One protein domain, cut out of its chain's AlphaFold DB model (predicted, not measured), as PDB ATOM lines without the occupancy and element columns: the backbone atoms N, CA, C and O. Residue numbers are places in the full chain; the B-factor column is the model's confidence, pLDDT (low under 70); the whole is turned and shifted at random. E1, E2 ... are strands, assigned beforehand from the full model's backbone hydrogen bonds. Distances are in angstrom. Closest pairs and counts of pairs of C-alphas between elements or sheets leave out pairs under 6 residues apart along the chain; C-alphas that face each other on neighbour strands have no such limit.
ATOM      1  N   PHE A 116     419.300 296.629 368.566       70.62
ATOM      2  CA  PHE A 116     419.366 295.971 367.268       70.62
ATOM      3  C   PHE A 116     417.944 295.850 366.712       70.62
ATOM      4  O   PHE A 116     417.050 295.392 367.421       70.62
ATOM      5  N   CYS A 117     417.721 296.236 365.456       72.69
ATOM      6  CA  CYS A 117     416.446 295.979 364.788       72.69
ATOM      7  C   CYS A 117     416.623 295.555 363.328       72.69
ATOM      8  O   CYS A 117     417.618 295.867 362.667       72.69
ATOM      9  N   LEU A 118     415.640 294.790 362.859       72.19
ATOM     10  CA  LEU A 118     415.516 294.301 361.494       72.19
ATOM     11  C   LEU A 118     414.322 294.997 360.857       72.19
ATOM     12  O   LEU A 118     413.203 294.849 361.342       72.19
ATOM     13  N   SER A 119     414.553 295.713 359.762       72.56
ATOM     14  CA  SER A 119     413.474 296.260 358.939       72.56
ATOM     15  C   SER A 119     413.859 296.149 357.471       72.56
ATOM     16  O   SER A 119     414.994 296.439 357.097       72.56
ATOM     17  N   SER A 120     412.937 295.663 356.636       69.75
ATOM     18  CA  SER A 120     413.118 295.557 355.181       69.75
ATOM     19  C   SER A 120     414.429 294.873 354.733       69.75
ATOM     20  O   SER A 120     415.080 295.314 353.791       69.75
ATOM     21  N   ASN A 121     414.831 293.781 355.402       71.75
ATOM     22  CA  ASN A 121     416.106 293.057 355.199       71.75
ATOM     23  C   ASN A 121     417.384 293.848 355.526       71.75
ATOM     24  O   ASN A 121     418.482 293.361 355.260       71.75
ATOM     25  N   LEU A 122     417.267 295.035 356.114       78.06
ATOM     26  CA  LEU A 122     418.380 295.803 356.647       78.06
ATOM     27  C   LEU A 122     418.524 295.567 358.147       78.06
ATOM     28  O   LEU A 122     417.569 295.244 358.856       78.06
ATOM     29  N   ILE A 123     419.752 295.737 358.614       78.50
ATOM     30  CA  ILE A 123     420.141 295.534 360.000       78.50
ATOM     31  C   ILE A 123     420.605 296.859 360.587       78.50
ATOM     32  O   ILE A 123     421.575 297.446 360.109       78.50
ATOM     33  N   PHE A 124     419.936 297.290 361.648       80.00
ATOM     34  CA  PHE A 124     420.209 298.531 362.360       80.00
ATOM     35  C   PHE A 124     420.876 298.234 363.695       80.00
ATOM     36  O   PHE A 124     420.377 297.414 364.465       80.00
ATOM     37  N   PHE A 125     421.998 298.892 363.977       76.31
ATOM     38  CA  PHE A 125     422.713 298.770 365.251       76.31
ATOM     39  C   PHE A 125     423.607 299.981 365.486       76.31
ATOM     40  O   PHE A 125     424.262 300.415 364.549       76.31
ATOM     41  N   ASN A 126     423.702 300.513 366.710       72.62
ATOM     42  CA  ASN A 126     424.610 301.629 367.055       72.62
ATOM     43  C   ASN A 126     424.654 302.751 365.997       72.62
ATOM     44  O   ASN A 126     425.733 303.229 365.644       72.62
ATOM     45  N   ARG A 127     423.490 303.111 365.436       74.12
ATOM     46  CA  ARG A 127     423.359 304.078 364.335       74.12
ATOM     47  C   ARG A 127     424.174 303.744 363.081       74.12
ATOM     48  O   ARG A 127     424.677 304.619 362.390       74.12
ATOM     49  N   LYS A 128     424.248 302.461 362.761       78.25
ATOM     50  CA  LYS A 128     424.741 301.904 361.508       78.25
ATOM     51  C   LYS A 128     423.641 301.101 360.848       78.25
ATOM     52  O   LYS A 128     422.839 300.461 361.528       78.25
ATOM     53  N   VAL A 129     423.663 301.102 359.525       81.44
ATOM     54  CA  VAL A 129     422.804 300.273 358.684       81.44
ATOM     55  C   VAL A 129     423.681 299.306 357.927       81.44
ATOM     56  O   VAL A 129     424.606 299.710 357.230       81.44
ATOM     57  N   CYS A 130     423.394 298.021 358.070       77.50
ATOM     58  CA  CYS A 130     424.039 296.956 357.328       77.50
ATOM     59  C   CYS A 130     423.037 296.347 356.354       77.50
ATOM     60  O   CYS A 130     421.957 295.906 356.756       77.50
ATOM     61  N   ASN A 131     423.416 296.289 355.079       77.12
ATOM     62  CA  ASN A 131     422.747 295.438 354.110       77.12
ATOM     63  C   ASN A 131     423.449 294.067 354.117       77.12
ATOM     64  O   ASN A 131     424.569 293.944 353.617       77.12
ATOM     65  N   PRO A 132     422.816 293.011 354.655       68.75
ATOM     66  CA  PRO A 132     423.443 291.702 354.775       68.75
ATOM     67  C   PRO A 132     423.715 291.024 353.424       68.75
ATOM     68  O   PRO A 132     424.556 290.128 353.338       68.75
ATOM     69  N   THR A 133     423.027 291.447 352.363       69.50
ATOM     70  CA  THR A 133     423.205 290.932 351.002       69.50
ATOM     71  C   THR A 133     424.415 291.563 350.323       69.50
ATOM     72  O   THR A 133     425.176 290.873 349.650       69.50
ATOM     73  N   THR A 134     424.630 292.864 350.498       68.50
ATOM     74  CA  THR A 134     425.749 293.570 349.850       68.50
ATOM     75  C   THR A 134     426.978 293.671 350.746       68.50
ATOM     76  O   THR A 134     428.062 293.956 350.252       68.50
ATOM     77  N   ARG A 135     426.826 293.391 352.049       68.69
ATOM     78  CA  ARG A 135     427.834 293.598 353.105       68.69
ATOM     79  C   ARG A 135     428.272 295.056 353.252       68.69
ATOM     80  O   ARG A 135     429.267 295.335 353.915       68.69
ATOM     81  N   GLU A 136     427.525 295.977 352.654       73.56
ATOM     82  CA  GLU A 136     427.737 297.406 352.811       73.56
ATOM     83  C   GLU A 136     427.225 297.818 354.194       73.56
ATOM     84  O   GLU A 136     426.113 297.462 354.598       73.56
ATOM     85  N   VAL A 137     428.063 298.552 354.923       77.19
ATOM     86  CA  VAL A 137     427.736 299.131 356.225       77.19
ATOM     87  C   VAL A 137     427.876 300.639 356.104       77.19
ATOM     88  O   VAL A 137     428.905 301.127 355.646       77.19
ATOM     89  N   ILE A 138     426.834 301.358 356.503       80.19
ATOM     90  CA  ILE A 138     426.753 302.815 356.415       80.19
ATOM     91  C   ILE A 138     426.523 303.373 357.816       80.19
ATOM     92  O   ILE A 138     425.653 302.889 358.541       80.19
ATOM     93  N   ASP A 139     427.292 304.393 358.186       79.44
ATOM     94  CA  ASP A 139     427.076 305.173 359.403       79.44
ATOM     95  C   ASP A 139     425.931 306.176 359.198       79.44
ATOM     96  O   ASP A 139     425.890 306.902 358.203       79.44
ATOM     97  N   LEU A 140     425.000 306.234 360.148       78.25
ATOM     98  CA  LEU A 140     423.938 307.237 360.186       78.25
ATOM     99  C   LEU A 140     424.425 308.502 360.916       78.25
ATOM    100  O   LEU A 140     425.210 308.395 361.865       78.25
ATOM    101  N   PRO A 141     423.948 309.698 360.526       76.44
ATOM    102  CA  PRO A 141     424.388 310.977 361.083       76.44
ATOM    103  C   PRO A 141     424.138 311.117 362.587       76.44
ATOM    104  O   PRO A 141     423.250 310.482 363.156       76.44
ATOM    105  N   ASN A 142     424.950 311.967 363.229       68.12
ATOM    106  CA  ASN A 142     425.019 312.094 364.683       68.12
ATOM    107  C   ASN A 142     423.849 312.841 365.362       68.12
ATOM    108  O   ASN A 142     423.949 314.020 365.652       68.12
ATOM    109  N   SER A 143     422.812 312.093 365.730       66.31
ATOM    110  CA  SER A 143     422.106 312.050 367.026       66.31
ATOM    111  C   SER A 143     421.981 313.271 367.950       66.31
ATOM    112  O   SER A 143     420.969 313.926 367.926       66.31
ATOM    113  N   SER A 144     422.854 313.495 368.936       63.88
ATOM    114  CA  SER A 144     422.543 314.185 370.224       63.88
ATOM    115  C   SER A 144     421.412 313.555 371.062       63.88
ATOM    116  O   SER A 144     421.605 313.317 372.252       63.88
ATOM    117  N   ASN A 145     420.257 313.249 370.468       69.19
ATOM    118  CA  ASN A 145     419.120 312.631 371.142       69.19
ATOM    119  C   ASN A 145     419.251 311.097 371.181       69.19
ATOM    120  O   ASN A 145     419.627 310.506 370.163       69.19
ATOM    121  N   PRO A 146     418.903 310.450 372.308       67.62
ATOM    122  CA  PRO A 146     418.807 308.997 372.415       67.62
ATOM    123  C   PRO A 146     417.883 308.399 371.349       67.62
ATOM    124  O   PRO A 146     416.713 308.784 371.242       67.62
ATOM    125  N   SER A 147     418.413 307.443 370.586       72.38
ATOM    126  CA  SER A 147     417.650 306.672 369.604       72.38
ATOM    127  C   SER A 147     416.659 305.742 370.299       72.38
ATOM    128  O   SER A 147     417.024 305.029 371.234       72.38
ATOM    129  N   PHE A 148     415.417 305.720 369.818       72.06
ATOM    130  CA  PHE A 148     414.376 304.820 370.312       72.06
ATOM    131  C   PHE A 148     414.188 303.623 369.378       72.06
ATOM    132  O   PHE A 148     414.256 302.473 369.806       72.06
ATOM    133  N   SER A 149     413.994 303.887 368.086       76.81
ATOM    134  CA  SER A 149     413.831 302.848 367.073       76.81
ATOM    135  C   SER A 149     414.164 303.367 365.679       76.81
ATOM    136  O   SER A 149     414.150 304.571 365.420       76.81
ATOM    137  N   PHE A 150     414.426 302.432 364.771       80.31
ATOM    138  CA  PHE A 150     414.531 302.693 363.342       80.31
ATOM    139  C   PHE A 150     413.470 301.876 362.619       80.31
ATOM    140  O   PHE A 150     413.231 300.724 362.979       80.31
ATOM    141  N   ASP A 151     412.873 302.461 361.591       81.88
ATOM    142  CA  ASP A 151     412.065 301.732 360.623       81.88
ATOM    143  C   ASP A 151     412.434 302.154 359.198       81.88
ATOM    144  O   ASP A 151     413.084 303.181 358.989       81.88
ATOM    145  N   VAL A 152     412.071 301.339 358.214       82.94
ATOM    146  CA  VAL A 152     412.458 301.516 356.819       82.94
ATOM    147  C   VAL A 152     411.321 301.207 355.874       82.94
ATOM    148  O   VAL A 152     410.804 300.091 355.839       82.94
ATOM    149  N   GLY A 153     411.072 302.161 354.981       81.88
ATOM    150  CA  GLY A 153     410.373 301.932 353.725       81.88
ATOM    151  C   GLY A 153     411.355 301.845 352.558       81.88
ATOM    152  O   GLY A 153     412.279 302.653 352.449       81.88
ATOM    153  N   TYR A 154     411.152 300.884 351.658       78.12
ATOM    154  CA  TYR A 154     411.799 300.888 350.347       78.12
ATOM    155  C   TYR A 154     410.900 301.585 349.324       78.12
ATOM    156  O   TYR A 154     409.714 301.273 349.237       78.12
ATOM    157  N   ILE A 155     411.469 302.497 348.535       78.12
ATOM    158  CA  ILE A 155     410.787 303.210 347.453       78.12
ATOM    159  C   ILE A 155     411.312 302.669 346.112       78.12
ATOM    160  O   ILE A 155     412.434 303.007 345.712       78.12
ATOM    161  N   PRO A 156     410.527 301.845 345.387       71.31
ATOM    162  CA  PRO A 156     410.979 301.220 344.144       71.31
ATOM    163  C   PRO A 156     411.272 302.209 343.011       71.31
ATOM    164  O   PRO A 156     412.226 302.008 342.262       71.31
ATOM    165  N   SER A 157     410.491 303.289 342.892       76.69
ATOM    166  CA  SER A 157     410.608 304.264 341.794       76.69
ATOM    167  C   SER A 157     411.951 304.998 341.783       76.69
ATOM    168  O   SER A 157     412.491 305.284 340.717       76.69
ATOM    169  N   THR A 158     412.514 305.262 342.962       76.00
ATOM    170  CA  THR A 158     413.801 305.946 343.152       76.00
ATOM    171  C   THR A 158     414.929 304.994 343.550       76.00
ATOM    172  O   THR A 158     416.072 305.422 343.705       76.00
ATOM    173  N   ASN A 159     414.629 303.700 343.714       73.69
ATOM    174  CA  ASN A 159     415.545 302.685 344.228       73.69
ATOM    175  C   ASN A 159     416.283 303.136 345.506       73.69
ATOM    176  O   ASN A 159     417.506 303.001 345.637       73.69
ATOM    177  N   SER A 160     415.531 303.703 346.445       79.00
ATOM    178  CA  SER A 160     416.062 304.261 347.685       79.00
ATOM    179  C   SER A 160     415.318 303.722 348.893       79.00
ATOM    180  O   SER A 160     414.127 303.432 348.824       79.00
ATOM    181  N   TYR A 161     416.010 303.628 350.021       80.75
ATOM    182  CA  TYR A 161     415.360 303.429 351.307       80.75
ATOM    183  C   TYR A 161     415.144 304.763 352.000       80.75
ATOM    184  O   TYR A 161     416.062 305.581 352.066       80.75
ATOM    185  N   THR A 162     413.961 304.936 352.571       86.50
ATOM    186  CA  THR A 162     413.679 305.980 353.549       86.50
ATOM    187  C   THR A 162     413.714 305.342 354.924       86.50
ATOM    188  O   THR A 162     412.891 304.486 355.245       86.50
ATOM    189  N   ILE A 163     414.693 305.746 355.721       85.81
ATOM    190  CA  ILE A 163     414.828 305.361 357.118       85.81
ATOM    191  C   ILE A 163     414.110 306.409 357.950       85.81
ATOM    192  O   ILE A 163     414.423 307.594 357.847       85.81
ATOM    193  N   VAL A 164     413.194 305.971 358.798       87.12
ATOM    194  CA  VAL A 164     412.603 306.783 359.855       87.12
ATOM    195  C   VAL A 164     413.346 306.463 361.141       87.12
ATOM    196  O   VAL A 164     413.355 305.321 361.598       87.12
ATOM    197  N   HIS A 165     413.989 307.466 361.722       84.50
ATOM    198  CA  HIS A 165     414.624 307.366 363.027       84.50
ATOM    199  C   HIS A 165     413.735 308.053 364.058       84.50
ATOM    200  O   HIS A 165     413.514 309.261 363.977       84.50
ATOM    201  N   LEU A 166     413.224 307.282 365.019       83.81
ATOM    202  CA  LEU A 166     412.478 307.804 366.159       83.81
ATOM    203  C   LEU A 166     413.441 308.064 367.313       83.81
ATOM    204  O   LEU A 166     414.211 307.179 367.700       83.81
ATOM    205  N   TYR A 167     413.372 309.259 367.890       81.44
ATOM    206  CA  TYR A 167     414.214 309.674 369.009       81.44
ATOM    207  C   TYR A 167     413.388 310.375 370.087       81.44
ATOM    208  O   TYR A 167     412.355 310.985 369.812       81.44
ATOM    209  N   GLY A 168     413.848 310.321 371.336       78.75
ATOM    210  CA  GLY A 168     413.213 311.092 372.405       78.75
ATOM    211  C   GLY A 168     413.635 312.560 372.323       78.75
ATOM    212  O   GLY A 168     414.808 312.873 372.534       78.75
ATOM    213  N   ALA A 169     412.687 313.446 372.014       79.00
ATOM    214  CA  ALA A 169     412.897 314.887 371.872       79.00
ATOM    215  C   ALA A 169     412.803 315.629 373.216       79.00
ATOM    216  O   ALA A 169     413.517 316.605 373.439       79.00
ATOM    217  N   LYS A 170     411.952 315.152 374.136       78.19
ATOM    218  CA  LYS A 170     411.849 315.674 375.506       78.19
ATOM    219  C   LYS A 170     411.714 314.552 376.522       78.19
ATOM    220  O   LYS A 170     411.007 313.569 376.303       78.19
ATOM    221  N   TYR A 171     412.358 314.748 377.667       73.31
ATOM    222  CA  TYR A 171     412.365 313.799 378.774       73.31
ATOM    223  C   TYR A 171     411.691 314.406 379.994       73.31
ATOM    224  O   TYR A 171     411.909 315.576 380.309       73.31
ATOM    225  N   GLY A 172     410.890 313.599 380.682       67.31
ATOM    226  CA  GLY A 172     410.261 313.997 381.930       67.31
ATOM    227  C   GLY A 172     411.264 314.098 383.079       67.31
ATOM    228  O   GLY A 172     412.341 313.499 383.022       67.31
ATOM    229  N   PRO A 173     410.909 314.830 384.146       62.59
ATOM    230  CA  PRO A 173     411.775 315.030 385.308       62.59
ATOM    231  C   PRO A 173     411.993 313.753 386.141       62.59
ATOM    232  O   PRO A 173     412.904 313.714 386.965       62.59
ATOM    233  N   ASN A 174     411.198 312.695 385.930       55.09
ATOM    234  CA  ASN A 174     411.256 311.486 386.750       55.09
ATOM    235  C   ASN A 174     412.387 310.549 386.312       55.09
ATOM    236  O   ASN A 174     412.277 309.771 385.363       55.09
ATOM    237  N   TYR A 175     413.480 310.641 387.065       48.44
ATOM    238  CA  TYR A 175     414.582 309.693 387.110       48.44
ATOM    239  C   TYR A 175     414.256 308.573 388.109       48.44
ATOM    240  O   TYR A 175     414.201 308.815 389.311       48.44
ATOM    241  N   THR A 176     414.132 307.330 387.646       44.97
ATOM    242  CA  THR A 176     414.354 306.157 388.504       44.97
ATOM    243  C   THR A 176     415.385 305.263 387.846       44.97
ATOM    244  O   THR A 176     415.232 304.871 386.695       44.97
ATOM    245  N   TYR A 177     416.444 304.954 388.591       42.94
ATOM    246  CA  TYR A 177     417.701 304.338 388.144       42.94
ATOM    247  C   TYR A 177     417.551 302.990 387.401       42.94
ATOM    248  O   TYR A 177     418.512 302.524 386.799       42.94
ATOM    249  N   ASN A 178     416.356 302.384 387.411       44.41
ATOM    250  CA  ASN A 178     416.106 301.028 386.911       44.41
ATOM    251  C   ASN A 178     415.057 300.924 385.788       44.41
ATOM    252  O   ASN A 178     414.931 299.860 385.192       44.41
ATOM    253  N   TYR A 179     414.332 301.997 385.463       48.22
ATOM    254  CA  TYR A 179     413.391 302.030 384.339       48.22
ATOM    255  C   TYR A 179     413.560 303.380 383.649       48.22
ATOM    256  O   TYR A 179     413.402 304.412 384.295       48.22
ATOM    257  N   GLY A 180     413.994 303.355 382.386       55.91
ATOM    258  CA  GLY A 180     414.503 304.507 381.634       55.91
ATOM    259  C   GLY A 180     413.652 305.780 381.711       55.91
ATOM    260  O   GLY A 180     412.470 305.747 382.040       55.91
ATOM    261  N   ARG A 181     414.278 306.926 381.398       59.16
ATOM    262  CA  ARG A 181     413.614 308.240 381.397       59.16
ATOM    263  C   ARG A 181     412.274 308.161 380.657       59.16
ATOM    264  O   ARG A 181     412.236 307.712 379.514       59.16
ATOM    265  N   VAL A 182     411.206 308.656 381.282       66.25
ATOM    266  CA  VAL A 182     409.906 308.797 380.615       66.25
ATOM    267  C   VAL A 182     410.076 309.770 379.450       66.25
ATOM    268  O   VAL A 182     410.392 310.946 379.653       66.25
ATOM    269  N   VAL A 183     409.912 309.266 378.229       66.56
ATOM    270  CA  VAL A 183     409.914 310.086 377.017       66.56
ATOM    271  C   VAL A 183     408.576 310.817 376.968       66.56
ATOM    272  O   VAL A 183     407.528 310.184 376.892       66.56
ATOM    273  N   LEU A 184     408.615 312.144 377.068       73.75
ATOM    274  CA  LEU A 184     407.420 312.990 376.993       73.75
ATOM    275  C   LEU A 184     407.063 313.341 375.552       73.75
ATOM    276  O   LEU A 184     405.902 313.589 375.245       73.75
ATOM    277  N   GLU A 185     408.063 313.381 374.676       81.62
ATOM    278  CA  GLU A 185     407.889 313.741 373.276       81.62
ATOM    279  C   GLU A 185     408.817 312.887 372.418       81.62
ATOM    280  O   GLU A 185     410.028 312.842 372.659       81.62
ATOM    281  N   ILE A 186     408.238 312.206 371.432       83.06
ATOM    282  CA  ILE A 186     408.970 311.446 370.421       83.06
ATOM    283  C   ILE A 186     409.070 312.336 369.186       83.06
ATOM    284  O   ILE A 186     408.055 312.734 368.616       83.06
ATOM    285  N   GLY A 187     410.297 312.650 368.794       82.62
ATOM    286  CA  GLY A 187     410.595 313.245 367.502       82.62
ATOM    287  C   GLY A 187     410.912 312.160 366.480       82.62
ATOM    288  O   GLY A 187     411.211 311.013 366.827       82.62
ATOM    289  N   PHE A 188     410.878 312.538 365.208       86.44
ATOM    290  CA  PHE A 188     411.389 311.694 364.142       86.44
ATOM    291  C   PHE A 188     412.210 312.505 363.151       86.44
ATOM    292  O   PHE A 188     412.018 313.709 362.986       86.44
ATOM    293  N   GLU A 189     413.131 311.827 362.487       85.69
ATOM    294  CA  GLU A 189     413.840 312.342 361.324       85.69
ATOM    295  C   GLU A 189     413.869 311.277 360.230       85.69
ATOM    296  O   GLU A 189     413.788 310.075 360.502       85.69
ATOM    297  N   THR A 190     413.970 311.724 358.981       86.44
ATOM    298  CA  THR A 190     414.027 310.837 357.821       86.44
ATOM    299  C   THR A 190     415.378 310.929 357.140       86.44
ATOM    300  O   THR A 190     415.840 312.019 356.804       86.44
ATOM    301  N   LEU A 191     415.981 309.777 356.873       83.81
ATOM    302  CA  LEU A 191     417.251 309.649 356.169       83.81
ATOM    303  C   LEU A 191     417.021 308.865 354.884       83.81
ATOM    304  O   LEU A 191     416.293 307.875 354.877       83.81
ATOM    305  N   THR A 192     417.646 309.295 353.793       83.94
ATOM    306  CA  THR A 192     417.534 308.597 352.509       83.94
ATOM    307  C   THR A 192     418.833 307.869 352.207       83.94
ATOM    308  O   THR A 192     419.886 308.496 352.111       83.94
ATOM    309  N   LEU A 193     418.757 306.550 352.026       75.88
ATOM    310  CA  LEU A 193     419.847 305.754 351.467       75.88
ATOM    311  C   LEU A 193     419.565 305.487 349.992       75.88
ATOM    312  O   LEU A 193     418.656 304.730 349.640       75.88
ATOM    313  N   THR A 194     420.357 306.100 349.120       70.12
ATOM    314  CA  THR A 194     420.298 305.874 347.675       70.12
ATOM    315  C   THR A 194     421.053 304.592 347.298       70.12
ATOM    316  O   THR A 194     422.012 304.199 347.957       70.12
ATOM    317  N   HIS A 195     420.605 303.906 346.240       62.38
ATOM    318  CA  HIS A 195     421.284 302.744 345.634       62.38
ATOM    319  C   HIS A 195     421.378 301.455 346.486       62.38
ATOM    320  O   HIS A 195     422.126 300.541 346.132       62.38
ATOM    321  N   GLY A 196     420.601 301.338 347.569       55.66
ATOM    322  CA  GLY A 196     420.705 300.221 348.521       55.66
ATOM    323  C   GLY A 196     419.663 299.097 348.402       55.66
ATOM    324  O   GLY A 196     419.841 298.056 349.035       55.66
ATOM    325  N   GLY A 197     418.571 299.285 347.653       54.03
ATOM    326  CA  GLY A 197     417.383 298.427 347.764       54.03
ATOM    327  C   GLY A 197     417.377 297.113 346.969       54.03
ATOM    328  O   GLY A 197     417.908 297.058 345.855       54.03
ATOM    329  N   PRO A 198     416.749 296.037 347.488       50.47
ATOM    330  CA  PRO A 198     416.235 294.949 346.681       50.47
ATOM    331  C   PRO A 198     415.020 295.495 345.947       50.47
ATOM    332  O   PRO A 198     414.085 295.967 346.578       50.47
ATOM    333  N   ILE A 199     415.036 295.461 344.622       43.00
ATOM    334  CA  ILE A 199     413.880 295.896 343.839       43.00
ATOM    335  C   ILE A 199     412.892 294.718 343.814       43.00
ATOM    336  O   ILE A 199     413.260 293.690 343.235       43.00
ATOM    337  N   PRO A 200     411.689 294.785 344.427       37.50
ATOM    338  CA  PRO A 200     410.631 293.831 344.158       37.50
ATOM    339  C   PRO A 200     409.762 294.306 342.990       37.50
ATOM    340  O   PRO A 200     409.858 295.440 342.521       37.50
ATOM    341  N   SER A 201     408.974 293.347 342.522       33.84
ATOM    342  CA  SER A 201     408.254 293.265 341.257       33.84
ATOM    343  C   SER A 201     407.420 294.484 340.870       33.84
ATOM    344  O   SER A 201     406.770 295.109 341.704       33.84
ATOM    345  N   SER A 202     407.451 294.711 339.554       34.94
ATOM    346  CA  SER A 202     406.386 295.283 338.719       34.94
ATOM    347  C   SER A 202     404.978 295.038 339.241       34.94
ATOM    348  O   SER A 202     404.733 293.882 339.659       34.94
TER     349      SER A 202
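AT A GLANCE: This is residues 116 to 202 of the 202 residues of the protein "putative F-box protein At5g15660" of Nicotiana tabacum (UniProt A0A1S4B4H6). A long, twisted ribbon of three strands, E5, E6 and E7, has a small four-stranded sheet, E1 to E4, over part of one face, making a small sandwich that is only partly face to face. The ribbon runs along the longest axis, with the loop of residues 172 to 182 at one end and the tail of residues 195 to 202 at the other. The printed part has 87 residues, with seven named strands in the order E1 to E7 and no named helix; the class is all strand. The sheets have the orders E1 - E2 - E3 - E4 and E5 - E6 - E7, both antiparallel. The whole is loose, with a radius of gyration of the C-alphas of 15.2 A, and a rod in outline, spanning 50 by 22 by 21 A.

IN THESE COORDINATES: E6, residues 160 to 171, is 32.7 A long from first to last C-alpha. E7, residues 183 to 194, is 31.4 A long and ends with C-alpha 194 at (420.298, 305.874, 347.675). E5, residues 147 to 155, is 23.4 A long and begins with C-alpha 147 at (417.650, 306.672, 369.604). E1, residues 116 to 119, is 10.2 A long and begins with C-alpha 116 at (419.366, 295.971, 367.268). E2, residues 122 to 125, is 10.1 A long. E3, residues 128 to 130, is 6.5 A long, and E4, residues 137 to 139, is 6.9 A long.

HOW THE PARTS SIT: E5, E6 and E7 form a meander, each strand the antiparallel neighbour of the one before. E6 is the inner strand. In the hairpin E5 and E6, N 151 and O 164 are within hydrogen-bond range at 2.9 A. In the hairpin E6 and E7, N 163 and O 191 are 2.8 A apart, and N 187 and O 167 are 2.8 A apart. E1, E2, E3 and E4 form a second meander, with E1 and E4 as edge strands. Its N and O pairs within hydrogen-bond range include N 124 and O 117 at 2.9 A, N 130 and O 123 at 2.8 A, and N 129 and O 138 at 2.8 A. The facing parts of this sandwich, two sheets face to face, are 9.5 A apart centre to centre, and the strands of one are at 31 degrees to those of the other. The closest C-alphas of E1 and E5 are those of Ser 119 and Val 152, 5.8 A apart. E3 and E5 are apart, and so are E4 and E5.

THE WHOLE: The two C-alphas farthest apart, those of Thr 176 and Ser 202, are 51.6 A apart. The printed part has no cut and ends at residue 202, the chain's last. The link E6 to E7, 11 residues, is long. The mean pLDDT of the printed part is 71.1; it is under 70 at residue 120 and in residues 132 to 135, 142 to 146, 172 to 183 and 195 to 202.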